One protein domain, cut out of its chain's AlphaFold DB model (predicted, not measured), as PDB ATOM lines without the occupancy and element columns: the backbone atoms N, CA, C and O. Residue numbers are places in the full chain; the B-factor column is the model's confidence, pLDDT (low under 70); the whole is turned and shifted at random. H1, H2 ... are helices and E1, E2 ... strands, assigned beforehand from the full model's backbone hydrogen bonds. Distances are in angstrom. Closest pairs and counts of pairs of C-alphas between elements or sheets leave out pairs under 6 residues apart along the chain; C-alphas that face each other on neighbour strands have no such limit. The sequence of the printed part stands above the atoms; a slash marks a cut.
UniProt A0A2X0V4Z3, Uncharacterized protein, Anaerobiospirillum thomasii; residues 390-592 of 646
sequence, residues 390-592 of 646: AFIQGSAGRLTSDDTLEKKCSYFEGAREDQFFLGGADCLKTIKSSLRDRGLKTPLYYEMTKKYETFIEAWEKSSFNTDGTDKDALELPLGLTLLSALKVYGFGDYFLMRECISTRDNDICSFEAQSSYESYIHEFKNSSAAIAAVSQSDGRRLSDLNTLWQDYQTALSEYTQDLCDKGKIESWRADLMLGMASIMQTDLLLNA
ATOM      1  N   ALA A 390      37.516   3.234  -6.124       55.03
ATOM      2  CA  ALA A 390      38.196   2.123  -6.762       55.03
ATOM      3  C   ALA A 390      39.581   1.951  -6.120       55.03
ATOM      4  O   ALA A 390      40.255   2.921  -5.768       55.03
ATOM      5  N   PHE A 391      39.979   0.701  -5.907       52.84
ATOM      6  CA  PHE A 391      41.189   0.395  -5.160       52.84
ATOM      7  C   PHE A 391      42.445   0.846  -5.919       52.84
ATOM      8  O   PHE A 391      42.594   0.565  -7.108       52.84
ATOM      9  N   ILE A 392      43.361   1.515  -5.215       53.12
ATOM     10  CA  ILE A 392      44.693   1.862  -5.719       53.12
ATOM     11  C   ILE A 392      45.690   0.956  -4.997       53.12
ATOM     12  O   ILE A 392      45.956   1.149  -3.809       53.12
ATOM     13  N   GLN A 393      46.228  -0.033  -5.708       54.00
ATOM     14  CA  GLN A 393      47.305  -0.878  -5.197       54.00
ATOM     15  C   GLN A 393      48.593  -0.050  -5.091       54.00
ATOM     16  O   GLN A 393      48.967   0.656  -6.033       54.00
ATOM     17  N   GLY A 394      49.257  -0.094  -3.933       55.31
ATOM     18  CA  GLY A 394      50.610   0.447  -3.798       55.31
ATOM     19  C   GLY A 394      51.608  -0.400  -4.584       55.31
ATOM     20  O   GLY A 394      51.483  -1.622  -4.610       55.31
ATOM     21  N   SER A 395      52.589   0.248  -5.213       58.97
ATOM     22  CA  SER A 395      53.668  -0.404  -5.968       58.97
ATOM     23  C   SER A 395      55.037   0.138  -5.549       58.97
ATOM     24  O   SER A 395      55.134   1.248  -5.010       58.97
ATOM     25  N   ALA A 396      56.098  -0.640  -5.799       56.00
ATOM     26  CA  ALA A 396      57.493  -0.254  -5.549       56.00
ATOM     27  C   ALA A 396      57.782   0.160  -4.087       56.00
ATOM     28  O   ALA A 396      58.396   1.204  -3.828       56.00
ATOM     29  N   GLY A 397      57.248  -0.602  -3.125       52.00
ATOM     30  CA  GLY A 397      57.533  -0.422  -1.696       52.00
ATOM     31  C   GLY A 397      56.983   0.873  -1.081       52.00
ATOM     32  O   GLY A 397      57.387   1.258   0.020       52.00
ATOM     33  N   ARG A 398      56.074   1.578  -1.770       55.41
ATOM     34  CA  ARG A 398      55.424   2.796  -1.267       55.41
ATOM     35  C   ARG A 398      53.972   2.525  -0.906       55.41
ATOM     36  O   ARG A 398      53.171   2.110  -1.739       55.41
ATOM     37  N   LEU A 399      53.629   2.829   0.342       55.31
ATOM     38  CA  LEU A 399      52.245   2.841   0.801       55.31
ATOM     39  C   LEU A 399      51.484   3.966   0.090       55.31
ATOM     40  O   LEU A 399      51.981   5.089  -0.010       55.31
ATOM     41  N   THR A 400      50.268   3.682  -0.371       56.94
ATOM     42  CA  THR A 400      49.356   4.694  -0.927       56.94
ATOM     43  C   THR A 400      48.786   5.619   0.151       56.94
ATOM     44  O   THR A 400      48.256   6.681  -0.178       56.94
ATOM     45  N   SER A 401      48.937   5.274   1.438       62.22
ATOM     46  CA  SER A 401      48.522   6.115   2.561       62.22
ATOM     47  C   SER A 401      49.460   6.039   3.777       62.22
ATOM     48  O   SER A 401      50.216   5.087   3.971       62.22
ATOM     49  N   ASP A 402      49.381   7.056   4.642       65.75
ATOM     50  CA  ASP A 402      50.093   7.112   5.923       65.75
ATOM     51  C   ASP A 402      49.377   6.388   7.078       65.75
ATOM     52  O   ASP A 402      49.822   6.465   8.231       65.75
ATOM     53  N   ASP A 403      48.285   5.679   6.785       73.12
ATOM     54  CA  ASP A 403      47.407   5.046   7.763       73.12
ATOM     55  C   ASP A 403      48.126   3.951   8.574       73.12
ATOM     56  O   ASP A 403      48.823   3.082   8.048       73.12
ATOM     57  N   THR A 404      47.965   3.997   9.898       76.25
ATOM     58  CA  THR A 404      48.636   3.069  10.825       76.25
ATOM     59  C   THR A 404      48.119   1.636  10.691       76.25
ATOM     60  O   THR A 404      48.891   0.696  10.872       76.25
ATOM     61  N   LEU A 405      46.838   1.456  10.359       76.44
ATOM     62  CA  LEU A 405      46.234   0.145  10.140       76.44
ATOM     63  C   LEU A 405      46.811  -0.493   8.876       76.44
ATOM     64  O   LEU A 405      47.237  -1.639   8.919       76.44
ATOM     65  N   GLU A 406      46.930   0.273   7.790       72.62
ATOM     66  CA  GLU A 406      47.545  -0.194   6.540       72.62
ATOM     67  C   GLU A 406      49.027  -0.537   6.743       72.62
ATOM     68  O   GLU A 406      49.461  -1.614   6.348       72.62
ATOM     69  N   LYS A 407      49.785   0.296   7.467       73.81
ATOM     70  CA  LYS A 407      51.195   0.030   7.821       73.81
ATOM     71  C   LYS A 407      51.409  -1.266   8.605       73.81
ATOM     72  O   LYS A 407      52.472  -1.866   8.506       73.81
ATOM     73  N   LYS A 408      50.446  -1.654   9.444       79.81
ATOM     74  CA  LYS A 408      50.552  -2.829  10.326       79.81
ATOM     75  C   LYS A 408      49.915  -4.089   9.753       79.81
ATOM     76  O   LYS A 408      50.241  -5.175  10.217       79.81
ATOM     77  N   CYS A 409      49.031  -3.934   8.776       75.88
ATOM     78  CA  CYS A 409      48.287  -5.019   8.148       75.88
ATOM     79  C   CYS A 409      48.698  -5.291   6.695       75.88
ATOM     80  O   CYS A 409      48.080  -6.128   6.047       75.88
ATOM     81  N   SER A 410      49.712  -4.603   6.165       71.06
ATOM     82  CA  SER A 410      50.234  -4.860   4.820       71.06
ATOM     83  C   SER A 410      51.714  -5.214   4.830       71.06
ATOM     84  O   SER A 410      52.465  -4.803   5.716       71.06
ATOM     85  N   TYR A 411      52.115  -5.977   3.824       64.25
ATOM     86  CA  TYR A 411      53.497  -6.297   3.504       64.25
ATOM     87  C   TYR A 411      53.665  -6.309   1.980       64.25
ATOM     88  O   TYR A 411      52.676  -6.355   1.254       64.25
ATOM     89  N   PHE A 412      54.893  -6.207   1.482       61.91
ATOM     90  CA  PHE A 412      55.173  -6.181   0.045       61.91
ATOM     91  C   PHE A 412      55.924  -7.454  -0.347       61.91
ATOM     92  O   PHE A 412      56.963  -7.745   0.244       61.91
ATOM     93  N   GLU A 413      55.414  -8.204  -1.325       56.97
ATOM     94  CA  GLU A 413      56.031  -9.447  -1.812       56.97
ATOM     95  C   GLU A 413      55.780  -9.605  -3.322       56.97
ATOM     96  O   GLU A 413      54.736  -9.210  -3.820       56.97
ATOM     97  N   GLY A 414      56.748 -10.122  -4.089       56.44
ATOM     98  CA  GLY A 414      56.626 -10.326  -5.544       56.44
ATOM     99  C   GLY A 414      57.546  -9.449  -6.406       56.44
ATOM    100  O   GLY A 414      58.157  -8.492  -5.936       56.44
ATOM    101  N   ALA A 415      57.649  -9.776  -7.701       53.69
ATOM    102  CA  ALA A 415      58.620  -9.187  -8.642       53.69
ATOM    103  C   ALA A 415      58.458  -7.670  -8.890       53.69
ATOM    104  O   ALA A 415      59.339  -7.050  -9.485       53.69
ATOM    105  N   ARG A 416      57.337  -7.076  -8.456       56.66
ATOM    106  CA  ARG A 416      57.036  -5.636  -8.544       56.66
ATOM    107  C   ARG A 416      56.872  -4.950  -7.183       56.66
ATOM    108  O   ARG A 416      56.540  -3.766  -7.153       56.66
ATOM    109  N   GLU A 417      57.137  -5.668  -6.085       59.31
ATOM    110  CA  GLU A 417      56.895  -5.196  -4.713       59.31
ATOM    111  C   GLU A 417      55.457  -4.683  -4.548       59.31
ATOM    112  O   GLU A 417      55.233  -3.544  -4.132       59.31
ATOM    113  N   ASP A 418      54.485  -5.501  -4.947       59.97
ATOM    114  CA  ASP A 418      53.069  -5.172  -4.818       59.97
ATOM    115  C   ASP A 418      52.619  -5.340  -3.360       59.97
ATOM    116  O   ASP A 418      53.139  -6.176  -2.618       59.97
ATOM    117  N   GLN A 419      51.673  -4.506  -2.923       60.50
ATOM    118  CA  GLN A 419      51.154  -4.549  -1.555       60.50
ATOM    119  C   GLN A 419      50.178  -5.722  -1.371       60.50
ATOM    120  O   GLN A 419      49.129  -5.764  -2.016       60.50
ATOM    121  N   PHE A 420      50.479  -6.613  -0.430       60.56
ATOM    122  CA  PHE A 420      49.609  -7.693   0.031       60.56
ATOM    123  C   PHE A 420      49.186  -7.470   1.482       60.56
ATOM    124  O   PHE A 420      49.847  -6.780   2.263       60.56
ATOM    125  N   PHE A 421      48.055  -8.052   1.857       65.19
ATOM    126  CA  PHE A 421      47.589  -8.038   3.235       65.19
ATOM    127  C   PHE A 421      48.298  -9.129   4.053       65.19
ATOM    128  O   PHE A 421      48.322 -10.284   3.633       65.19
ATOM    129  N   LEU A 422      48.807  -8.782   5.244       65.44
ATOM    130  CA  LEU A 422      49.356  -9.738   6.212       65.44
ATOM    131  C   LEU A 422      48.482  -9.824   7.462       65.44
ATOM    132  O   LEU A 422      48.338  -8.866   8.225       65.44
ATOM    133  N   GLY A 423      47.987 -11.025   7.725       64.19
ATOM    134  CA  GLY A 423      47.142 -11.355   8.865       64.19
ATOM    135  C   GLY A 423      47.844 -11.635  10.192       64.19
ATOM    136  O   GLY A 423      47.377 -12.480  10.943       64.19
ATOM    137  N   GLY A 424      48.967 -10.979  10.490       72.69
ATOM    138  CA  GLY A 424      49.747 -11.273  11.700       72.69
ATOM    139  C   GLY A 424      49.127 -10.753  13.009       72.69
ATOM    140  O   GLY A 424      48.271  -9.863  13.012       72.69
ATOM    141  N   ALA A 425      49.643 -11.227  14.149       78.25
ATOM    142  CA  ALA A 425      49.212 -10.821  15.495       78.25
ATOM    143  C   ALA A 425      49.190  -9.294  15.712       78.25
ATOM    144  O   ALA A 425      48.300  -8.751  16.374       78.25
ATOM    145  N   ASP A 426      50.166  -8.577  15.151       80.56
ATOM    146  CA  ASP A 426      50.246  -7.116  15.238       80.56
ATOM    147  C   ASP A 426      49.141  -6.417  14.433       80.56
ATOM    148  O   ASP A 426      48.596  -5.406  14.893       80.56
ATOM    149  N   CYS A 427      48.739  -6.976  13.290       81.38
ATOM    150  CA  CYS A 427      47.580  -6.498  12.545       81.38
ATOM    151  C   CYS A 427      46.293  -6.712  13.358       81.38
ATOM    152  O   CYS A 427      45.542  -5.759  13.581       81.38
ATOM    153  N   LEU A 428      46.080  -7.914  13.912       84.12
ATOM    154  CA  LEU A 428      44.908  -8.229  14.743       84.12
ATOM    155  C   LEU A 428      44.786  -7.308  15.964       84.12
ATOM    156  O   LEU A 428      43.702  -6.795  16.263       84.12
ATOM    157  N   LYS A 429      45.899  -7.030  16.655       86.81
ATOM    158  CA  LYS A 429      45.940  -6.046  17.751       86.81
ATOM    159  C   LYS A 429      45.555  -4.650  17.263       86.81
ATOM    160  O   LYS A 429      44.763  -3.970  17.923       86.81
ATOM    161  N   THR A 430      46.071  -4.236  16.108       86.62
ATOM    162  CA  THR A 430      45.798  -2.915  15.525       86.62
ATOM    163  C   THR A 430      44.323  -2.775  15.135       86.62
ATOM    164  O   THR A 430      43.702  -1.768  15.486       86.62
ATOM    165  N   ILE A 431      43.705  -3.810  14.551       88.44
ATOM    166  CA  ILE A 431      42.259  -3.871  14.274       88.44
ATOM    167  C   ILE A 431      41.462  -3.741  15.579       88.44
ATOM    168  O   ILE A 431      40.632  -2.840  15.718       88.44
ATOM    169  N   LYS A 432      41.758  -4.582  16.584       87.50
ATOM    170  CA  LYS A 432      41.074  -4.570  17.892       87.50
ATOM    171  C   LYS A 432      41.187  -3.202  18.586       87.50
ATOM    172  O   LYS A 432      40.226  -2.787  19.241       87.50
ATOM    173  N   SER A 433      42.322  -2.511  18.465       88.69
ATOM    174  CA  SER A 433      42.506  -1.153  18.998       88.69
ATOM    175  C   SER A 433      41.700  -0.109  18.216       88.69
ATOM    176  O   SER A 433      40.950   0.653  18.821       88.69
ATOM    177  N   SER A 434      41.721  -0.171  16.883       89.62
ATOM    178  CA  SER A 434      41.005   0.756  16.000       89.62
ATOM    179  C   SER A 434      39.486   0.687  16.187       89.62
ATOM    180  O   SER A 434      38.816   1.717  16.224       89.62
ATOM    181  N   LEU A 435      38.931  -0.517  16.377       90.56
ATOM    182  CA  LEU A 435      37.509  -0.701  16.696       90.56
ATOM    183  C   LEU A 435      37.122  -0.021  18.014       90.56
ATOM    184  O   LEU A 435      36.056   0.585  18.112       90.56
ATOM    185  N   ARG A 436      37.976  -0.123  19.041       90.25
ATOM    186  CA  ARG A 436      37.737   0.523  20.338       90.25
ATOM    187  C   ARG A 436      37.768   2.039  20.185       90.25
ATOM    188  O   ARG A 436      36.854   2.707  20.655       90.25
ATOM    189  N   ASP A 437      38.784   2.557  19.506       89.00
ATOM    190  CA  ASP A 437      39.009   3.997  19.380       89.00
ATOM    191  C   ASP A 437      37.905   4.673  18.541       89.00
ATOM    192  O   ASP A 437      37.549   5.823  18.790       89.00
ATOM    193  N   ARG A 438      37.275   3.933  17.614       88.00
ATOM    194  CA  ARG A 438      36.080   4.373  16.866       88.00
ATOM    195  C   ARG A 438      34.745   4.092  17.568       88.00
ATOM    196  O   ARG A 438      33.686   4.406  17.027       88.00
ATOM    197  N   GLY A 439      34.767   3.510  18.768       90.56
ATOM    198  CA  GLY A 439      33.560   3.184  19.529       90.56
ATOM    199  C   GLY A 439      32.678   2.121  18.864       90.56
ATOM    200  O   GLY A 439      31.458   2.179  19.006       90.56
ATOM    201  N   LEU A 440      33.285   1.183  18.130       93.19
ATOM    202  CA  LEU A 440      32.608   0.059  17.474       93.19
ATOM    203  C   LEU A 440      32.495  -1.172  18.389       93.19
ATOM    204  O   LEU A 440      31.724  -2.079  18.109       93.19
ATOM    205  N   LYS A 441      33.199  -1.203  19.528       93.44
ATOM    206  CA  LYS A 441      33.042  -2.265  20.538       93.44
ATOM    207  C   LYS A 441      31.793  -2.046  21.394       93.44
ATOM    208  O   LYS A 441      31.853  -1.400  22.439       93.44
ATOM    209  N   THR A 442      30.663  -2.575  20.939       93.06
ATOM    210  CA  THR A 442      29.378  -2.577  21.658       93.06
ATOM    211  C   THR A 442      29.215  -3.850  22.507       93.06
ATOM    212  O   THR A 442      30.032  -4.762  22.399       93.06
ATOM    213  N   PRO A 443      28.177  -3.980  23.355       95.38
ATOM    214  CA  PRO A 443      27.878  -5.258  24.008       95.38
ATOM    215  C   PRO A 443      27.728  -6.428  23.018       95.38
ATOM    216  O   PRO A 443      28.262  -7.504  23.273       95.38
ATOM    217  N   LEU A 444      27.108  -6.184  21.856       96.12
ATOM    218  CA  LEU A 444      26.941  -7.180  20.790       96.12
ATOM    219  C   LEU A 444      28.271  -7.583  20.139       96.12
ATOM    220  O   LEU A 444      28.425  -8.736  19.753       96.12
ATOM    221  N   TYR A 445      29.266  -6.686  20.085       95.88
ATOM    222  CA  TYR A 445      30.624  -7.061  19.671       95.88
ATOM    223  C   TYR A 445      31.171  -8.186  20.556       95.88
ATOM    224  O   TYR A 445      31.674  -9.175  20.037       95.88
ATOM    225  N   TYR A 446      31.052  -8.056  21.882       95.81
ATOM    226  CA  TYR A 446      31.577  -9.056  22.816       95.81
ATOM    227  C   TYR A 446      30.819 -10.386  22.750       95.81
ATOM    228  O   TYR A 446      31.409 -11.447  22.951       95.81
ATOM    229  N   GLU A 447      29.519 -10.340  22.464       95.88
ATOM    230  CA  GLU A 447      28.710 -11.536  22.239       95.88
ATOM    231  C   GLU A 447      29.120 -12.263  20.954       95.88
ATOM    232  O   GLU A 447      29.419 -13.457  20.994       95.88
ATOM    233  N   MET A 448      29.230 -11.532  19.843       96.81
ATOM    234  CA  MET A 448      29.691 -12.060  18.558       96.81
ATOM    235  C   MET A 448      31.097 -12.662  18.667       96.81
ATOM    236  O   MET A 448      31.307 -13.795  18.229       96.81
ATOM    237  N   THR A 449      32.047 -11.979  19.323       94.81
ATOM    238  CA  THR A 449      33.405 -12.522  19.490       94.81
ATOM    239  C   THR A 449      33.403 -13.792  20.326       94.81
ATOM    240  O   THR A 449      34.108 -14.733  19.989       94.81
ATOM    241  N   LYS A 450      32.570 -13.869  21.370       96.44
ATOM    242  CA  LYS A 450      32.452 -15.070  22.205       96.44
ATOM    243  C   LYS A 450      31.894 -16.265  21.421       96.44
ATOM    244  O   LYS A 450      32.331 -17.399  21.626       96.44
ATOM    245  N   LYS A 451      30.921 -16.035  20.532       97.50
ATOM    246  CA  LYS A 451      30.394 -17.076  19.635       97.50
ATOM    247  C   LYS A 451      31.473 -17.575  18.672       97.50
ATOM    248  O   LYS A 451      31.638 -18.785  18.539       97.50
ATOM    249  N   TYR A 452      32.257 -16.664  18.094       95.06
ATOM    250  CA  TYR A 452      33.389 -17.023  17.240       95.06
ATOM    251  C   TYR A 452      34.477 -17.801  17.997       95.06
ATOM    252  O   TYR A 452      34.929 -18.838  17.527       95.06
ATOM    253  N   GLU A 453      34.849 -17.360  19.202       93.38
ATOM    254  CA  GLU A 453      35.801 -18.064  20.075       93.38
ATOM    255  C   GLU A 453      35.331 -19.494  20.372       93.38
ATOM    256  O   GLU A 453      36.114 -20.433  20.290       93.38
ATOM    257  N   THR A 454      34.032 -19.682  20.632       95.25
ATOM    258  CA  THR A 454      33.448 -21.016  20.856       95.25
ATOM    259  C   THR A 454      33.582 -21.909  19.617       95.25
ATOM    260  O   THR A 454      33.904 -23.092  19.742       95.25
ATOM    261  N   PHE A 455      33.347 -21.356  18.422       94.50
ATOM    262  CA  PHE A 455      33.539 -22.062  17.155       94.50
ATOM    263  C   PHE A 455      35.009 -22.452  16.943       94.50
ATOM    264  O   PHE A 455      35.290 -23.625  16.697       94.50
ATOM    265  N   ILE A 456      35.946 -21.514  17.110       90.94
ATOM    266  CA  ILE A 456      37.380 -21.772  16.928       90.94
ATOM    267  C   ILE A 456      37.906 -22.792  17.936       90.94
ATOM    268  O   ILE A 456      38.580 -23.733  17.535       90.94
ATOM    269  N   GLU A 457      37.535 -22.707  19.215       91.12
ATOM    270  CA  GLU A 457      37.937 -23.709  20.210       91.12
ATOM    271  C   GLU A 457      37.427 -25.120  19.873       91.12
ATOM    272  O   GLU A 457      38.056 -26.120  20.237       91.12
ATOM    273  N   ALA A 458      36.260 -25.227  19.233       91.25
ATOM    274  CA  ALA A 458      35.725 -26.500  18.766       91.25
ATOM    275  C   ALA A 458      36.450 -26.988  17.502       91.25
ATOM    276  O   ALA A 458      36.735 -28.186  17.397       91.25
ATOM    277  N   TRP A 459      36.773 -26.074  16.580       89.19
ATOM    278  CA  TRP A 459      37.529 -26.342  15.356       89.19
ATOM    279  C   TRP A 459      38.951 -26.818  15.665       89.19
ATOM    280  O   TRP A 459      39.368 -27.858  15.162       89.19
ATOM    281  N   GLU A 460      39.658 -26.133  16.566       86.81
ATOM    282  CA  GLU A 460      41.015 -26.475  17.011       86.81
ATOM    283  C   GLU A 460      41.106 -27.903  17.555       86.81
ATOM    284  O   GLU A 460      42.083 -28.608  17.315       86.81
ATOM    285  N   LYS A 461      40.071 -28.340  18.282       87.00
ATOM    286  CA  LYS A 461      39.977 -29.685  18.871       87.00
ATOM    287  C   LYS A 461      39.501 -30.740  17.868       87.00
ATOM    288  O   LYS A 461      39.370 -31.911  18.247       87.00
ATOM    289  N   SER A 462      39.133 -30.345  16.649       85.88
ATOM    290  CA  SER A 462      38.535 -31.216  15.637       85.88
ATOM    291  C   SER A 462      39.570 -31.984  14.817       85.88
ATOM    292  O   SER A 462      40.750 -31.653  14.803       85.88
ATOM    293  N   SER A 463      39.107 -33.025  14.121       80.50
ATOM    294  CA  SER A 463      39.897 -33.789  13.149       80.50
ATOM    295  C   SER A 463      40.218 -32.998  11.875       80.50
ATOM    296  O   SER A 463      40.984 -33.490  11.060       80.50
ATOM    297  N   PHE A 464      39.654 -31.797  11.707       81.25
ATOM    298  CA  PHE A 464      39.838 -30.935  10.535       81.25
ATOM    299  C   PHE A 464      40.968 -29.908  10.707       81.25
ATOM    300  O   PHE A 464      41.246 -29.144   9.792       81.25
ATOM    301  N   ASN A 465      41.609 -29.877  11.880       77.62
ATOM    302  CA  ASN A 465      42.755 -29.023  12.179       77.62
ATOM    303  C   ASN A 465      44.030 -29.878  12.264       77.62
ATOM    304  O   ASN A 465      44.458 -30.262  13.352       77.62
ATOM    305  N   THR A 466      44.584 -30.257  11.115       58.69
ATOM    306  CA  THR A 466      45.581 -31.337  11.000       58.69
ATOM    307  C   THR A 466      47.040 -30.879  11.075       58.69
ATOM    308  O   THR A 466      47.875 -31.671  11.506       58.69
ATOM    309  N   ASP A 467      47.340 -29.599  10.828       54.88
ATOM    310  CA  ASP A 467      48.724 -29.080  10.803       54.88
ATOM    311  C   ASP A 467      49.116 -28.222  12.016       54.88
ATOM    312  O   ASP A 467      50.150 -27.554  12.019       54.88
ATOM    313  N   GLY A 468      48.306 -28.225  13.081       52.28
ATOM    314  CA  GLY A 468      48.565 -27.360  14.235       52.28
ATOM    315  C   GLY A 468      48.521 -25.878  13.853       52.28
ATOM    316  O   GLY A 468      49.346 -25.102  14.333       52.28
ATOM    317  N   THR A 469      47.575 -25.519  12.977       59.31
ATOM    318  CA  THR A 469      47.283 -24.149  12.546       59.31
ATOM    319  C   THR A 469      47.357 -23.211  13.744       59.31
ATOM    320  O   THR A 469      46.638 -23.410  14.727       59.31
ATOM    321  N   ASP A 470      48.264 -22.231  13.685       61.81
ATOM    322  CA  ASP A 470      48.465 -21.292  14.786       61.81
ATOM    323  C   ASP A 470      47.135 -20.597  15.106       61.81
ATOM    324  O   ASP A 470      46.350 -20.274  14.209       61.81
ATOM    325  N   LYS A 471      46.874 -20.343  16.389       65.56
ATOM    326  CA  LYS A 471      45.648 -19.678  16.841       65.56
ATOM    327  C   LYS A 471      45.451 -18.337  16.126       65.56
ATOM    328  O   LYS A 471      44.325 -17.955  15.813       65.56
ATOM    329  N   ASP A 472      46.549 -17.657  15.805       64.31
ATOM    330  CA  ASP A 472      46.545 -16.410  15.041       64.31
ATOM    331  C   ASP A 472      45.975 -16.579  13.617       64.31
ATOM    332  O   ASP A 472      45.272 -15.691  13.133       64.31
ATOM    333  N   ALA A 473      46.188 -17.730  12.967       70.50
ATOM    334  CA  ALA A 473      45.618 -18.035  11.653       70.50
ATOM    335  C   ALA A 473      44.107 -18.334  11.721       70.50
ATOM    336  O   ALA A 473      43.376 -18.003  10.791       70.50
ATOM    337  N   LEU A 474      43.607 -18.862  12.843       77.50
ATOM    338  CA  LEU A 474      42.170 -19.058  13.086       77.50
ATOM    339  C   LEU A 474      41.460 -17.787  13.595       77.50
ATOM    340  O   LEU A 474      40.254 -17.620  13.393       77.50
ATOM    341  N   GLU A 475      42.181 -16.850  14.218       82.12
ATOM    342  CA  GLU A 475      41.670 -15.509  14.546       82.12
ATOM    343  C   GLU A 475      41.634 -14.573  13.326       82.12
ATOM    344  O   GLU A 475      40.882 -13.588  13.318       82.12
ATOM    345  N   LEU A 476      42.415 -14.877  12.288       78.94
ATOM    346  CA  LEU A 476      42.526 -14.057  11.092       78.94
ATOM    347  C   LEU A 476      41.189 -13.838  10.354       78.94
ATOM    348  O   LEU A 476      40.866 -12.673  10.107       78.94
ATOM    349  N   PRO A 477      40.357 -14.860  10.068       85.00
ATOM    350  CA  PRO A 477      39.035 -14.669   9.459       85.00
ATOM    351  C   PRO A 477      38.148 -13.641  10.177       85.00
ATOM    352  O   PRO A 477      37.512 -12.797   9.535       85.00
ATOM    353  N   LEU A 478      38.137 -13.656  11.514       88.31
ATOM    354  CA  LEU A 478      37.414 -12.668  12.316       88.31
ATOM    355  C   LEU A 478      38.063 -11.286  12.209       88.31
ATOM    356  O   LEU A 478      37.364 -10.285  12.061       88.31
ATOM    357  N   GLY A 479      39.395 -11.213  12.267       86.88
ATOM    358  CA  GLY A 479      40.138  -9.968  12.072       86.88
ATOM    359  C   GLY A 479      39.803  -9.295  10.743       86.88
ATOM    360  O   GLY A 479      39.487  -8.107  10.718       86.88
ATOM    361  N   LEU A 480      39.794 -10.069   9.662       81.44
ATOM    362  CA  LEU A 480      39.441  -9.638   8.312       81.44
ATOM    363  C   LEU A 480      37.991  -9.170   8.228       81.44
ATOM    364  O   LEU A 480      37.717  -8.038   7.832       81.44
ATOM    365  N   THR A 481      37.063  -9.982   8.728       89.31
ATOM    366  CA  THR A 481      35.650  -9.600   8.832       89.31
ATOM    367  C   THR A 481      35.484  -8.252   9.541       89.31
ATOM    368  O   THR A 481      34.771  -7.371   9.066       89.31
ATOM    369  N   LEU A 482      36.181  -8.042  10.659       90.50
ATOM    370  CA  LEU A 482      36.118  -6.800  11.427       90.50
ATOM    371  C   LEU A 482      36.844  -5.623  10.762       90.50
ATOM    372  O   LEU A 482      36.447  -4.471  10.956       90.50
ATOM    373  N   LEU A 483      37.891  -5.884   9.981       85.69
ATOM    374  CA  LEU A 483      38.602  -4.868   9.213       85.69
ATOM    375  C   LEU A 483      37.686  -4.211   8.176       85.69
ATOM    376  O   LEU A 483      37.779  -2.997   7.991       85.69
ATOM    377  N   SER A 484      36.745  -4.958   7.591       86.56
ATOM    378  CA  SER A 484      35.741  -4.441   6.647       86.56
ATOM    379  C   SER A 484      34.861  -3.323   7.231       86.56
ATOM    380  O   SER A 484      34.395  -2.438   6.504       86.56
ATOM    381  N   ALA A 485      34.700  -3.277   8.561       87.88
ATOM    382  CA  ALA A 485      34.036  -2.170   9.256       87.88
ATOM    383  C   ALA A 485      34.846  -0.859   9.203       87.88
ATOM    384  O   ALA A 485      34.291   0.237   9.282       87.88
ATOM    385  N   LEU A 486      36.173  -0.965   9.105       82.25
ATOM    386  CA  LEU A 486      37.124   0.141   9.228       82.25
ATOM    387  C   LEU A 486      37.636   0.625   7.871       82.25
ATOM    388  O   LEU A 486      37.780   1.834   7.659       82.25
ATOM    389  N   LYS A 487      37.948  -0.318   6.977       78.00
ATOM    390  CA  LYS A 487      38.645  -0.096   5.711       78.00
ATOM    391  C   LYS A 487      38.155  -1.064   4.641       78.00
ATOM    392  O   LYS A 487      37.614  -2.119   4.929       78.00
ATOM    393  N   VAL A 488      38.331  -0.643   3.399       71.06
ATOM    394  CA  VAL A 488      38.278  -1.518   2.228       71.06
ATOM    395  C   VAL A 488      39.706  -2.003   1.992       71.06
ATOM    396  O   VAL A 488      40.624  -1.189   2.066       71.06
ATOM    397  N   TYR A 489      39.901  -3.291   1.734       64.06
ATOM    398  CA  TYR A 489      41.214  -3.880   1.476       64.06
ATOM    399  C   TYR A 489      41.091  -4.982   0.415       64.06
ATOM    400  O   TYR A 489      40.014  -5.548   0.237       64.06
ATOM    401  N   GLY A 490      42.176  -5.240  -0.317       53.00
ATOM    402  CA  GLY A 490      42.262  -6.291  -1.334       53.00
ATOM    403  C   GLY A 490      43.362  -7.296  -1.018       53.00
ATOM    404  O   GLY A 490      44.346  -6.945  -0.364       53.00
ATOM    405  N   PHE A 491      43.195  -8.532  -1.486       49.09
ATOM    406  CA  PHE A 491      44.205  -9.587  -1.409       49.09
ATOM    407  C   PHE A 491      44.723  -9.903  -2.814       49.09
ATOM    408  O   PHE A 491      44.075 -10.633  -3.561       49.09
ATOM    409  N   GLY A 492      45.882  -9.355  -3.185       44.88
ATOM    410  CA  GLY A 492      46.481  -9.611  -4.501       44.88
ATOM    411  C   GLY A 492      45.534  -9.331  -5.677       44.88
ATOM    412  O   GLY A 492      44.698  -8.431  -5.607       44.88
ATOM    413  N   ASP A 493      45.640 -10.144  -6.733       33.06
ATOM    414  CA  ASP A 493      44.814 -10.055  -7.951       33.06
ATOM    415  C   ASP A 493      43.333 -10.456  -7.740       33.06
ATOM    416  O   ASP A 493      42.518 -10.343  -8.661       33.06
ATOM    417  N   TYR A 494      42.946 -10.890  -6.532       47.44
ATOM    418  CA  TYR A 494      41.600 -11.369  -6.205       47.44
ATOM    419  C   TYR A 494      40.929 -10.464  -5.162       47.44
ATOM    420  O   TYR A 494      41.013 -10.667  -3.950       47.44
ATOM    421  N   PHE A 495      40.195  -9.454  -5.634       54.12
ATOM    422  CA  PHE A 495      39.313  -8.680  -4.761       54.12
ATOM    423  C   PHE A 495      38.063  -9.494  -4.418       54.12
ATOM    424  O   PHE A 495      37.194  -9.717  -5.262       54.12
ATOM    425  N   LEU A 496      37.965  -9.908  -3.159       69.19
ATOM    426  CA  LEU A 496      36.741 -10.447  -2.576       69.19
ATOM    427  C   LEU A 496      35.696  -9.322  -2.476       69.19
ATOM    428  O   LEU A 496      36.039  -8.206  -2.093       69.19
ATOM    429  N   MET A 497      34.435  -9.601  -2.828       77.19
ATOM    430  CA  MET A 497      33.335  -8.613  -2.811       77.19
ATOM    431  C   MET A 497      33.623  -7.355  -3.668       77.19
ATOM    432  O   MET A 497      33.369  -6.214  -3.260       77.19
ATOM    433  N   ARG A 498      34.235  -7.558  -4.846       75.38
ATOM    434  CA  ARG A 498      34.720  -6.489  -5.737       75.38
ATOM    435  C   ARG A 498      33.628  -5.488  -6.103       75.38
ATOM    436  O   ARG A 498      33.893  -4.284  -6.060       75.38
ATOM    437  N   GLU A 499      32.431  -5.959  -6.451       78.06
ATOM    438  CA  GLU A 499      31.380  -5.060  -6.924       78.06
ATOM    439  C   GLU A 499      30.706  -4.313  -5.785       78.06
ATOM    440  O   GLU A 499      30.352  -3.142  -5.941       78.06
ATOM    441  N   CYS A 500      30.626  -4.915  -4.600       82.06
ATOM    442  CA  CYS A 500      30.255  -4.189  -3.396       82.06
ATOM    443  C   CYS A 500      31.226  -3.035  -3.108       82.06
ATOM    444  O   CYS A 500      30.807  -1.903  -2.868       82.06
ATOM    445  N   ILE A 501      32.534  -3.295  -3.162       77.38
ATOM    446  CA  ILE A 501      33.566  -2.299  -2.860       77.38
ATOM    447  C   ILE A 501      33.559  -1.145  -3.871       77.38
ATOM    448  O   ILE A 501      33.626   0.022  -3.470       77.38
ATOM    449  N   SER A 502      33.490  -1.470  -5.165       72.62
ATOM    450  CA  SER A 502      33.576  -0.496  -6.259       72.62
ATOM    451  C   SER A 502      32.364   0.441  -6.303       72.62
ATOM    452  O   SER A 502      32.479   1.598  -6.717       72.62
ATOM    453  N   THR A 503      31.207  -0.031  -5.836       73.75
ATOM    454  CA  THR A 503      29.948   0.719  -5.893       73.75
ATOM    455  C   THR A 503      29.519   1.315  -4.568       73.75
ATOM    456  O   THR A 503      28.935   2.400  -4.543       73.75
ATOM    457  N   ARG A 504      29.788   0.614  -3.460       81.56
ATOM    458  CA  ARG A 504      29.210   0.878  -2.134       81.56
ATOM    459  C   ARG A 504      27.682   0.937  -2.161       81.56
ATOM    460  O   ARG A 504      27.063   1.624  -1.347       81.56
ATOM    461  N   ASP A 505      27.082   0.250  -3.127       84.75
ATOM    462  CA  ASP A 505      25.642   0.180  -3.294       84.75
ATOM    463  C   ASP A 505      25.107  -0.986  -2.461       84.75
ATOM    464  O   ASP A 505      25.516  -2.134  -2.634       84.75
ATOM    465  N   ASN A 506      24.196  -0.689  -1.536       87.75
ATOM    466  CA  ASN A 506      23.659  -1.682  -0.610       87.75
ATOM    467  C   ASN A 506      22.950  -2.837  -1.327       87.75
ATOM    468  O   ASN A 506      22.961  -3.975  -0.858       87.75
ATOM    469  N   ASP A 507      22.319  -2.559  -2.470       87.19
ATOM    470  CA  ASP A 507      21.603  -3.581  -3.217       87.19
ATOM    471  C   ASP A 507      22.581  -4.623  -3.773       87.19
ATOM    472  O   ASP A 507      22.295  -5.819  -3.682       87.19
ATOM    473  N   ILE A 508      23.740  -4.169  -4.266       84.81
ATOM    474  CA  ILE A 508      24.836  -5.012  -4.765       84.81
ATOM    475  C   ILE A 508      25.553  -5.709  -3.608       84.81
ATOM    476  O   ILE A 508      25.747  -6.920  -3.660       84.81
ATOM    477  N   CYS A 509      25.899  -4.977  -2.550       89.12
ATOM    478  CA  CYS A 509      26.616  -5.526  -1.402       89.12
ATOM    479  C   CYS A 509      25.847  -6.649  -0.707       89.12
ATOM    480  O   CYS A 509      26.401  -7.729  -0.511       89.12
ATOM    481  N   SER A 510      24.563  -6.438  -0.398       91.06
ATOM    482  CA  SER A 510      23.715  -7.487   0.185       91.06
ATOM    483  C   SER A 510      23.590  -8.706  -0.732       91.06
ATOM    484  O   SER A 510      23.540  -9.839  -0.257       91.06
ATOM    485  N   PHE A 511      23.567  -8.500  -2.051       89.69
ATOM    486  CA  PHE A 511      23.490  -9.589  -3.019       89.69
ATOM    487  C   PHE A 511      24.789 -10.390  -3.123       89.69
ATOM    488  O   PHE A 511      24.732 -11.616  -3.109       89.69
ATOM    489  N   GLU A 512      25.950  -9.736  -3.180       87.81
ATOM    490  CA  GLU A 512      27.240 -10.435  -3.143       87.81
ATOM    491  C   GLU A 512      27.450 -11.167  -1.811       87.81
ATOM    492  O   GLU A 512      27.948 -12.296  -1.799       87.81
ATOM    493  N   ALA A 513      27.017 -10.573  -0.695       91.31
ATOM    494  CA  ALA A 513      27.108 -11.189   0.624       91.31
ATOM    495  C   ALA A 513      26.244 -12.453   0.699       91.31
ATOM    496  O   ALA A 513      26.718 -13.510   1.116       91.31
ATOM    497  N   GLN A 514      25.002 -12.366   0.212       90.44
ATOM    498  CA  GLN A 514      24.101 -13.509   0.099       90.44
ATOM    499  C   GLN A 514      24.658 -14.581  -0.845       90.44
ATOM    500  O   GLN A 514      24.626 -15.761  -0.508       90.44
ATOM    501  N   SER A 515      25.211 -14.193  -1.998       88.19
ATOM    502  CA  SER A 515      25.843 -15.131  -2.933       88.19
ATOM    503  C   SER A 515      27.026 -15.852  -2.287       88.19
ATOM    504  O   SER A 515      27.174 -17.057  -2.463       88.19
ATOM    505  N   SER A 516      27.846 -15.139  -1.513       90.31
ATOM    506  CA  SER A 516      28.978 -15.719  -0.783       90.31
ATOM    507  C   SER A 516      28.512 -16.706   0.289       90.31
ATOM    508  O   SER A 516      29.087 -17.783   0.437       90.31
ATOM    509  N   TYR A 517      27.428 -16.377   0.997       92.31
ATOM    510  CA  TYR A 517      26.793 -17.280   1.955       92.31
ATOM    511  C   TYR A 517      26.209 -18.530   1.278       92.31
ATOM    512  O   TYR A 517      26.363 -19.642   1.778       92.31
ATOM    513  N   GLU A 518      25.566 -18.389   0.119       88.12
ATOM    514  CA  GLU A 518      25.040 -19.524  -0.648       88.12
ATOM    515  C   GLU A 518      26.149 -20.438  -1.170       88.12
ATOM    516  O   GLU A 518      26.010 -21.661  -1.084       88.12
ATOM    517  N   SER A 519      27.258 -19.863  -1.646       87.25
ATOM    518  CA  SER A 519      28.470 -20.608  -1.997       87.25
ATOM    519  C   SER A 519      28.998 -21.391  -0.800       87.25
ATOM    520  O   SER A 519      29.204 -22.595  -0.919       87.25
ATOM    521  N   TYR A 520      29.114 -20.758   0.372       92.00
ATOM    522  CA  TYR A 520      29.484 -21.454   1.604       92.00
ATOM    523  C   TYR A 520      28.549 -22.637   1.903       92.00
ATOM    524  O   TYR A 520      29.007 -23.754   2.128       92.00
ATOM    525  N   ILE A 521      27.229 -22.424   1.876       92.25
ATOM    526  CA  ILE A 521      26.252 -23.483   2.164       92.25
ATOM    527  C   ILE A 521      26.344 -24.625   1.147       92.25
ATOM    528  O   ILE A 521      26.111 -25.784   1.507       92.25
ATOM    529  N   HIS A 522      26.633 -24.321  -0.119       87.12
ATOM    530  CA  HIS A 522      26.838 -25.333  -1.147       87.12
ATOM    531  C   HIS A 522      28.087 -26.170  -0.864       87.12
ATOM    532  O   HIS A 522      27.971 -27.393  -0.776       87.12
ATOM    533  N   GLU A 523      29.231 -25.522  -0.637       87.25
ATOM    534  CA  GLU A 523      30.483 -26.209  -0.319       87.25
ATOM    535  C   GLU A 523      30.365 -27.018   0.973       87.25
ATOM    536  O   GLU A 523      30.683 -28.202   0.988       87.25
ATOM    537  N   PHE A 524      29.769 -26.456   2.029       91.94
ATOM    538  CA  PHE A 524      29.502 -27.183   3.269       91.94
ATOM    539  C   PHE A 524      28.689 -28.458   3.032       91.94
ATOM    540  O   PHE A 524      29.020 -29.508   3.581       91.94
ATOM    541  N   LYS A 525      27.635 -28.404   2.208       89.00
ATOM    542  CA  LYS A 525      26.833 -29.595   1.887       89.00
ATOM    543  C   LYS A 525      27.646 -30.638   1.128       89.00
ATOM    544  O   LYS A 525      27.516 -31.819   1.442       89.00
ATOM    545  N   ASN A 526      28.464 -30.212   0.169       86.69
ATOM    546  CA  ASN A 526      29.314 -31.105  -0.613       86.69
ATOM    547  C   ASN A 526      30.369 -31.768   0.285       86.69
ATOM    548  O   ASN A 526      30.419 -32.996   0.360       86.69
ATOM    549  N   SER A 527      31.131 -30.977   1.046       86.25
ATOM    550  CA  SER A 527      32.150 -31.467   1.980       86.25
ATOM    551  C   SER A 527      31.544 -32.347   3.070       86.25
ATOM    552  O   SER A 527      32.064 -33.420   3.363       86.25
ATOM    553  N   SER A 528      30.405 -31.952   3.645       88.38
ATOM    554  CA  SER A 528      29.713 -32.751   4.658       88.38
ATOM    555  C   SER A 528      29.223 -34.085   4.103       88.38
ATOM    556  O   SER A 528      29.347 -35.088   4.803       88.38
ATOM    557  N   ALA A 529      28.691 -34.122   2.877       85.38
ATOM    558  CA  ALA A 529      28.258 -35.363   2.239       85.38
ATOM    559  C   ALA A 529      29.446 -36.285   1.929       85.38
ATOM    560  O   ALA A 529      29.389 -37.470   2.261       85.38
ATOM    561  N   ALA A 530      30.529 -35.737   1.370       84.69
ATOM    562  CA  ALA A 530      31.751 -36.479   1.071       84.69
ATOM    563  C   ALA A 530      32.389 -37.063   2.344       84.69
ATOM    564  O   ALA A 530      32.656 -38.262   2.421       84.69
ATOM    565  N   ILE A 531      32.542 -36.252   3.396       86.12
ATOM    566  CA  ILE A 531      33.084 -36.709   4.682       86.12
ATOM    567  C   ILE A 531      32.156 -37.741   5.327       86.12
ATOM    568  O   ILE A 531      32.634 -38.758   5.823       86.12
ATOM    569  N   ALA A 532      30.835 -37.529   5.313       86.44
ATOM    570  CA  ALA A 532      29.881 -38.464   5.912       86.44
ATOM    571  C   ALA A 532      29.846 -39.830   5.210       86.44
ATOM    572  O   ALA A 532      29.537 -40.825   5.872       86.44
ATOM    573  N   ALA A 533      30.166 -39.887   3.912       85.25
ATOM    574  CA  ALA A 533      30.292 -41.135   3.164       85.25
ATOM    575  C   ALA A 533      31.474 -41.990   3.658       85.25
ATOM    576  O   ALA A 533      31.365 -43.213   3.705       85.25
ATOM    577  N   VAL A 534      32.566 -41.348   4.090       84.88
ATOM    578  CA  VAL A 534      33.762 -42.018   4.636       84.88
ATOM    579  C   VAL A 534      33.644 -42.255   6.147       84.88
ATOM    580  O   VAL A 534      34.007 -43.312   6.658       84.88
ATOM    581  N   SER A 535      33.130 -41.274   6.889       87.88
ATOM    582  CA  SER A 535      33.006 -41.295   8.347       87.88
ATOM    583  C   SER A 535      31.761 -40.533   8.796       87.88
ATOM    584  O   SER A 535      31.737 -39.304   8.890       87.88
ATOM    585  N   GLN A 536      30.712 -41.274   9.163       87.69
ATOM    586  CA  GLN A 536      29.473 -40.671   9.661       87.69
ATOM    587  C   GLN A 536      29.701 -39.839  10.938       87.69
ATOM    588  O   GLN A 536      29.005 -38.849  11.163       87.69
ATOM    589  N   SER A 537      30.663 -40.225  11.786       89.25
ATOM    590  CA  SER A 537      31.021 -39.470  12.992       89.25
ATOM    591  C   SER A 537      31.695 -38.139  12.673       89.25
ATOM    592  O   SER A 537      31.342 -37.136  13.291       89.25
ATOM    593  N   ASP A 538      32.612 -38.104  11.702       86.56
ATOM    594  CA  ASP A 538      33.271 -36.857  11.297       86.56
ATOM    595  C   ASP A 538      32.297 -35.950  10.533       86.56
ATOM    596  O   ASP A 538      32.260 -34.749  10.782       86.56
ATOM    597  N   GLY A 539      31.401 -36.521   9.721       87.56
ATOM    598  CA  GLY A 539      30.314 -35.771   9.083       87.56
ATOM    599  C   GLY A 539      29.390 -35.085  10.100       87.56
ATOM    600  O   GLY A 539      29.046 -33.915   9.936       87.56
ATOM    601  N   ARG A 540      29.039 -35.769  11.202       90.12
ATOM    602  CA  ARG A 540      28.297 -35.148  12.319       90.12
ATOM    603  C   ARG A 540      29.108 -34.049  12.998       90.12
ATOM    604  O   ARG A 540      28.568 -32.982  13.260       90.12
ATOM    605  N   ARG A 541      30.401 -34.280  13.227       90.56
ATOM    606  CA  ARG A 541      31.288 -33.296  13.856       90.56
ATOM    607  C   ARG A 541      31.420 -32.019  13.025       90.56
ATOM    608  O   ARG A 541      31.379 -30.930  13.589       90.56
ATOM    609  N   LEU A 542      31.517 -32.140  11.701       91.06
ATOM    610  CA  LEU A 542      31.508 -30.995  10.789       91.06
ATOM    611  C   LEU A 542      30.161 -30.250  10.828       91.06
ATOM    612  O   LEU A 542      30.131 -29.023  10.812       91.06
ATOM    613  N   SER A 543      29.044 -30.974  10.955       92.88
ATOM    614  CA  SER A 543      27.716 -30.366  11.132       92.88
ATOM    615  C   SER A 543      27.572 -29.599  12.452       92.88
ATOM    616  O   SER A 543      26.972 -28.520  12.470       92.88
ATOM    617  N   ASP A 544      28.132 -30.118  13.546       95.00
ATOM    618  CA  ASP A 544      28.147 -29.431  14.842       95.00
ATOM    619  C   ASP A 544      28.990 -28.147  14.768       95.00
ATOM    620  O   ASP A 544      28.559 -27.089  15.231       95.00
ATOM    621  N   LEU A 545      30.153 -28.204  14.106       94.00
ATOM    622  CA  LEU A 545      30.994 -27.032  13.845       94.00
ATOM    623  C   LEU A 545      30.265 -25.976  13.008       94.00
ATOM    624  O   LEU A 545      30.279 -24.800  13.368       94.00
ATOM    625  N   ASN A 546      29.572 -26.381  11.942       95.00
ATOM    626  CA  ASN A 546      28.762 -25.457  11.150       95.00
ATOM    627  C   ASN A 546      27.636 -24.819  11.976       95.00
ATOM    628  O   ASN A 546      27.331 -23.649  11.775       95.00
ATOM    629  N   THR A 547      27.047 -25.538  12.934       96.88
ATOM    630  CA  THR A 547      26.036 -24.954  13.834       96.88
ATOM    631  C   THR A 547      26.641 -23.831  14.684       96.88
ATOM    632  O   THR A 547      26.062 -22.751  14.780       96.88
ATOM    633  N   LEU A 548      27.842 -24.036  15.235       97.19
ATOM    634  CA  LEU A 548      28.565 -23.001  15.989       97.19
ATOM    635  C   LEU A 548      28.960 -21.804  15.111       97.19
ATOM    636  O   LEU A 548      28.894 -20.657  15.554       97.19
ATOM    637  N   TRP A 549      29.339 -22.056  13.859       95.94
ATOM    638  CA  TRP A 549      29.614 -20.987  12.905       95.94
ATOM    639  C   TRP A 549      28.348 -20.194  12.536       95.94
ATOM    640  O   TRP A 549      28.385 -18.967  12.480       95.94
ATOM    641  N   GLN A 550      27.204 -20.858  12.352       96.31
ATOM    642  CA  GLN A 550      25.919 -20.195  12.092       96.31
ATOM    643  C   GLN A 550      25.459 -19.332  13.277       96.31
ATOM    644  O   GLN A 550      24.915 -18.243  13.076       96.31
ATOM    645  N   ASP A 551      25.727 -19.778  14.505       97.38
ATOM    646  CA  ASP A 551      25.547 -18.993  15.728       97.38
ATOM    647  C   ASP A 551      26.378 -17.695  15.693       97.38
ATOM    648  O   ASP A 551      25.869 -16.615  16.003       97.38
ATOM    649  N   TYR A 552      27.649 -17.785  15.284       97.31
ATOM    650  CA  TYR A 552      28.505 -16.617  15.060       97.31
ATOM    651  C   TYR A 552      27.957 -15.706  13.954       97.31
ATOM    652  O   TYR A 552      27.855 -14.500  14.168       97.31
ATOM    653  N   GLN A 553      27.559 -16.260  12.808       95.81
ATOM    654  CA  GLN A 553      27.042 -15.482  11.678       95.81
ATOM    655  C   GLN A 553      25.756 -14.726  12.046       95.81
ATOM    656  O   GLN A 553      25.564 -13.579  11.639       95.81
ATOM    657  N   THR A 554      24.899 -15.334  12.870       97.19
ATOM    658  CA  THR A 554      23.695 -14.686  13.411       97.19
ATOM    659  C   THR A 554      24.070 -13.517  14.323       97.19
ATOM    660  O   THR A 554      23.592 -12.402  14.119       97.19
ATOM    661  N   ALA A 555      24.999 -13.726  15.263       97.69
ATOM    662  CA  ALA A 555      25.480 -12.664  16.149       97.69
ATOM    663  C   ALA A 555      26.212 -11.537  15.388       97.69
ATOM    664  O   ALA A 555      26.111 -10.368  15.759       97.69
ATOM    665  N   LEU A 556      26.928 -11.859  14.303       97.56
ATOM    666  CA  LEU A 556      27.548 -10.879  13.409       97.56
ATOM    667  C   LEU A 556      26.493 -10.026  12.693       97.56
ATOM    668  O   LEU A 556      26.656  -8.809  12.597       97.56
ATOM    669  N   SER A 557      25.400 -10.638  12.232       97.00
ATOM    670  CA  SER A 557      24.267  -9.929  11.626       97.00
ATOM    671  C   SER A 557      23.616  -8.962  12.620       97.00
ATOM    672  O   SER A 557      23.460  -7.781  12.321       97.00
ATOM    673  N   GLU A 558      23.358  -9.407  13.852       97.31
ATOM    674  CA  GLU A 558      22.805  -8.546  14.908       97.31
ATOM    675  C   GLU A 558      23.747  -7.387  15.270       97.31
ATOM    676  O   GLU A 558      23.322  -6.235  15.380       97.31
ATOM    677  N   TYR A 559      25.043  -7.670  15.418       97.81
ATOM    678  CA  TYR A 559      26.059  -6.660  15.707       97.81
ATOM    679  C   TYR A 559      26.178  -5.617  14.589       97.81
ATOM    680  O   TYR A 559      26.228  -4.418  14.865       97.81
ATOM    681  N   THR A 560      26.224  -6.051  13.329       96.62
ATOM    682  CA  THR A 560      26.358  -5.141  12.184       96.62
ATOM    683  C   THR A 560      25.092  -4.312  11.968       96.62
ATOM    684  O   THR A 560      25.205  -3.111  11.721       96.62
ATOM    685  N   GLN A 561      23.906  -4.893  12.179       95.94
ATOM    686  CA  GLN A 561      22.637  -4.163  12.174       95.94
ATOM    687  C   GLN A 561      22.594  -3.084  13.268       95.94
ATOM    688  O   GLN A 561      22.262  -1.939  12.975       95.94
ATOM    689  N   ASP A 562      23.009  -3.395  14.502       96.62
ATOM    690  CA  ASP A 562      23.074  -2.411  15.596       96.62
ATOM    691  C   ASP A 562      24.026  -1.246  15.283       96.62
ATOM    692  O   ASP A 562      23.729  -0.086  15.583       96.62
ATOM    693  N   LEU A 563      25.173  -1.533  14.655       96.00
ATOM    694  CA  LEU A 563      26.094  -0.488  14.212       96.00
ATOM    695  C   LEU A 563      25.477   0.392  13.116       96.00
ATOM    696  O   LEU A 563      25.660   1.611  13.160       96.00
ATOM    697  N   CYS A 564      24.744  -0.191  12.165       94.31
ATOM    698  CA  CYS A 564      24.017   0.549  11.133       94.31
ATOM    699  C   CYS A 564      22.918   1.433  11.731       94.31
ATOM    700  O   CYS A 564      22.884   2.633  11.460       94.31
ATOM    701  N   ASP A 565      22.073   0.878  12.603       94.31
ATOM    702  CA  ASP A 565      20.951   1.584  13.236       94.31
ATOM    703  C   ASP A 565      21.425   2.775  14.081       94.31
ATOM    704  O   ASP A 565      20.768   3.815  14.156       94.31
ATOM    705  N   LYS A 566      22.613   2.658  14.688       94.12
ATOM    706  CA  LYS A 566      23.269   3.735  15.449       94.12
ATOM    707  C   LYS A 566      24.089   4.697  14.583       94.12
ATOM    708  O   LYS A 566      24.736   5.591  15.137       94.12
ATOM    709  N   GLY A 567      24.120   4.512  13.263       92.81
ATOM    710  CA  GLY A 567      24.896   5.331  12.327       92.81
ATOM    711  C   GLY A 567      26.413   5.237  12.530       92.81
ATOM    712  O   GLY A 567      27.136   6.195  12.255       92.81
ATOM    713  N   LYS A 568      26.906   4.118  13.074       93.62
ATOM    714  CA  LYS A 568      28.338   3.870  13.314       93.62
ATOM    715  C   LYS A 568      29.062   3.370  12.068       93.62
ATOM    716  O   LYS A 568      30.246   3.666  11.911       93.62
ATOM    717  N   ILE A 569      28.365   2.632  11.209       93.06
ATOM    718  CA  ILE A 569      28.834   2.197   9.891       93.06
ATOM    719  C   ILE A 569      27.720   2.394   8.860       93.06
ATOM    720  O   ILE A 569      26.547   2.493   9.212       93.06
ATOM    721  N   GLU A 570      28.097   2.467   7.587       91.31
ATOM    722  CA  GLU A 570      27.149   2.479   6.471       91.31
ATOM    723  C   GLU A 570      26.636   1.057   6.198       91.31
ATOM    724  O   GLU A 570      27.362   0.085   6.408       91.31
ATOM    725  N   SER A 571      25.415   0.927   5.680       91.38
ATOM    726  CA  SER A 571      24.765  -0.376   5.467       91.38
ATOM    727  C   SER A 571      25.551  -1.307   4.534       91.38
ATOM    728  O   SER A 571      25.720  -2.484   4.838       91.38
ATOM    729  N   TRP A 572      26.166  -0.763   3.480       89.69
ATOM    730  CA  TRP A 572      27.016  -1.537   2.569       89.69
ATOM    731  C   TRP A 572      28.235  -2.155   3.276       89.69
ATOM    732  O   TRP A 572      28.729  -3.196   2.850       89.69
ATOM    733  N   ARG A 573      28.722  -1.550   4.376       91.00
ATOM    734  CA  ARG A 573      29.802  -2.132   5.189       91.00
ATOM    735  C   ARG A 573      29.312  -3.295   6.034       91.00
ATOM    736  O   ARG A 573      30.075  -4.234   6.215       91.00
ATOM    737  N   ALA A 574      28.081  -3.242   6.540       94.25
ATOM    738  CA  ALA A 574      27.491  -4.380   7.239       94.25
ATOM    739  C   ALA A 574      27.391  -5.592   6.305       94.25
ATOM    740  O   ALA A 574      27.890  -6.663   6.644       94.25
ATOM    741  N   ASP A 575      26.866  -5.395   5.093       93.56
ATOM    742  CA  ASP A 575      26.809  -6.449   4.075       93.56
ATOM    743  C   ASP A 575      28.209  -6.949   3.685       93.56
ATOM    744  O   ASP A 575      28.439  -8.156   3.612       93.56
ATOM    745  N   LEU A 576      29.180  -6.041   3.511       90.69
ATOM    746  CA  LEU A 576      30.572  -6.418   3.252       90.69
ATOM    747  C   LEU A 576      31.135  -7.313   4.365       90.69
ATOM    748  O   LEU A 576      31.781  -8.312   4.070       90.69
ATOM    749  N   MET A 577      30.885  -6.989   5.638       93.38
ATOM    750  CA  MET A 577      31.318  -7.824   6.766       93.38
ATOM    751  C   MET A 577      30.693  -9.224   6.705       93.38
ATOM    752  O   MET A 577      31.407 -10.212   6.861       93.38
ATOM    753  N   LEU A 578      29.389  -9.329   6.428       95.00
ATOM    754  CA  LEU A 578      28.690 -10.616   6.323       95.00
ATOM    755  C   LEU A 578      29.194 -11.474   5.153       95.00
ATOM    756  O   LEU A 578      29.377 -12.688   5.307       95.00
ATOM    757  N   GLY A 579      29.443 -10.845   4.001       91.62
ATOM    758  CA  GLY A 579      30.021 -11.497   2.829       91.62
ATOM    759  C   GLY A 579      31.439 -11.987   3.099       91.62
ATOM    760  O   GLY A 579      31.734 -13.160   2.882       91.62
ATOM    761  N   MET A 580      32.289 -11.133   3.680       89.56
ATOM    762  CA  MET A 580      33.656 -11.504   4.048       89.56
ATOM    763  C   MET A 580      33.694 -12.662   5.046       89.56
ATOM    764  O   MET A 580      34.459 -13.595   4.834       89.56
ATOM    765  N   ALA A 581      32.838 -12.668   6.071       92.50
ATOM    766  CA  ALA A 581      32.747 -13.789   7.007       92.50
ATOM    767  C   ALA A 581      32.417 -15.117   6.305       92.50
ATOM    768  O   ALA A 581      33.000 -16.151   6.632       92.50
ATOM    769  N   SER A 582      31.527 -15.081   5.308       93.06
ATOM    770  CA  SER A 582      31.162 -16.259   4.512       93.06
ATOM    771  C   SER A 582      32.318 -16.729   3.629       93.06
ATOM    772  O   SER A 582      32.602 -17.920   3.588       93.06
ATOM    773  N   ILE A 583      33.028 -15.805   2.972       88.56
ATOM    774  CA  ILE A 583      34.183 -16.143   2.129       88.56
ATOM    775  C   ILE A 583      35.306 -16.759   2.962       88.56
ATOM    776  O   ILE A 583      35.848 -17.792   2.580       88.56
ATOM    777  N   MET A 584      35.632 -16.160   4.110       86.62
ATOM    778  CA  MET A 584      36.678 -16.692   4.983       86.62
ATOM    779  C   MET A 584      36.313 -18.070   5.536       86.62
ATOM    780  O   MET A 584      37.185 -18.916   5.703       86.62
ATOM    781  N   GLN A 585      35.028 -18.320   5.799       89.12
ATOM    782  CA  GLN A 585      34.585 -19.641   6.223       89.12
ATOM    783  C   GLN A 585      34.656 -20.670   5.092       89.12
ATOM    784  O   GLN A 585      35.033 -21.813   5.343       89.12
ATOM    785  N   THR A 586      34.293 -20.293   3.864       88.19
ATOM    786  CA  THR A 586      34.471 -21.167   2.698       88.19
ATOM    787  C   THR A 586      35.942 -21.529   2.527       88.19
ATOM    788  O   THR A 586      36.249 -22.701   2.350       88.19
ATOM    789  N   ASP A 587      36.848 -20.559   2.644       81.81
ATOM    790  CA  ASP A 587      38.290 -20.804   2.564       81.81
ATOM    791  C   ASP A 587      38.777 -21.744   3.680       81.81
ATOM    792  O   ASP A 587      39.434 -22.743   3.400       81.81
ATOM    793  N   LEU A 588      38.360 -21.514   4.932       81.75
ATOM    794  CA  LEU A 588      38.668 -22.407   6.055       81.75
ATOM    795  C   LEU A 588      38.153 -23.840   5.825       81.75
ATOM    796  O   LEU A 588      38.816 -24.801   6.209       81.75
ATOM    797  N   LEU A 589      36.978 -23.992   5.206       84.06
ATOM    798  CA  LEU A 589      36.405 -25.295   4.871       84.06
ATOM    799  C   LEU A 589      37.172 -25.994   3.739       84.06
ATOM    800  O   LEU A 589      37.380 -27.202   3.818       84.06
ATOM    801  N   LEU A 590      37.564 -25.262   2.694       79.69
ATOM    802  CA  LEU A 590      38.297 -25.806   1.545       79.69
ATOM    803  C   LEU A 590      39.745 -26.165   1.900       79.69
ATOM    804  O   LEU A 590      40.273 -27.142   1.379       79.69
ATOM    805  N   ASN A 591      40.353 -25.412   2.817       72.69
ATOM    806  CA  ASN A 591      41.702 -25.660   3.328       72.69
ATOM    807  C   ASN A 591      41.727 -26.630   4.519       72.69
ATOM    808  O   ASN A 591      42.791 -26.887   5.077       72.69
ATOM    809  N   ALA A 592      40.580 -27.174   4.934       71.06
ATOM    810  CA  ALA A 592      40.545 -28.213   5.951       71.06
ATOM    811  C   ALA A 592      41.175 -29.492   5.380       71.06
ATOM    812  O   ALA A 592      40.551 -30.181   4.569       71.06
TER     813      ALA A 592
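AT A GLANCE: This is residues 390 to 592 of the 646 residues of an uncharacterized protein of Anaerobiospirillum thomasii (UniProt A0A2X0V4Z3). Two long helices, H6 and H7, make a helical hairpin, and H8 packs on both of its arms; H3 on H7 and H4 on H8 complete a bundle of five helices running up and down, each against the one before it. H5 packs beside the first part of H6, while H2 packs on H4 and H1 on H2, near a small antiparallel strand hairpin, E1 and E2, set off from the bundle. The printed part has 203 residues, with eight named helices and two named strands in the order H1, E1, E2, H2 to H8, and is mostly helix. It is compact, with a radius of gyration of the C-alphas of 17.2 A and spans of 52 by 44 by 29 A.

IN THESE COORDINATES: E1 is residues 410 to 413 and E2 residues 418 to 421. H1 is residues 404 to 409, beginning at C-alpha 404 (48.636, 3.069, 10.825), and H2 residues 425 to 437. H3, residues 443 to 460, is 25.9 A long, and H4 is residues 471 to 483. H5 is residues 498 to 503. H6, residues 506 to 534, is 41.9 A long. H7, residues 536 to 565, is 43.3 A long, beginning at C-alpha 536 (29.473, -40.671, 9.661). H8, residues 571 to 590, is 29.1 A long, ending at C-alpha 590 (38.297, -25.806, 1.545).

HOW THE PARTS SIT: In the hairpin of E1 and E2, N 411 and O 420 are within hydrogen-bond range at 2.9 A, as are N 420 and O 411 at 2.8 A. H1 touches H2, closest at the C-alphas of Cys 409 and Cys 427, 4.7 A. H2 touches H4, closest at the C-alphas of Leu 428 and Gly 479, 5.7 A. The hub is H8, which touches H4, H5, H6 and H7. H6 and H8 run the same way at a shallow tilt of 19 degrees, their closest C-alphas, Ala 513 and Gly 579, 3.7 A apart. H3 and H7 touch and run opposite ways at a shallow tilt of 18 degrees, with the C-alphas of Met 448 and Ala 555 closest at 4.9 A. Every O i to N i+4 pair is within hydrogen-bond range in H1, H2, H3, H5, H7 and H8; H4 has 7 of 9 and H6 24 of 25.

THE WHOLE: The two C-alphas farthest apart, those of Asp 402 and Ala 533, are 52.2 A apart. The printed part has no cut, and the link from H4 to H5, 14 residues, is long. The mean pLDDT of the printed part is 81.8, with residues 390 to 402, 411 to 423, 466 to 472 and 489 to 496 under 70.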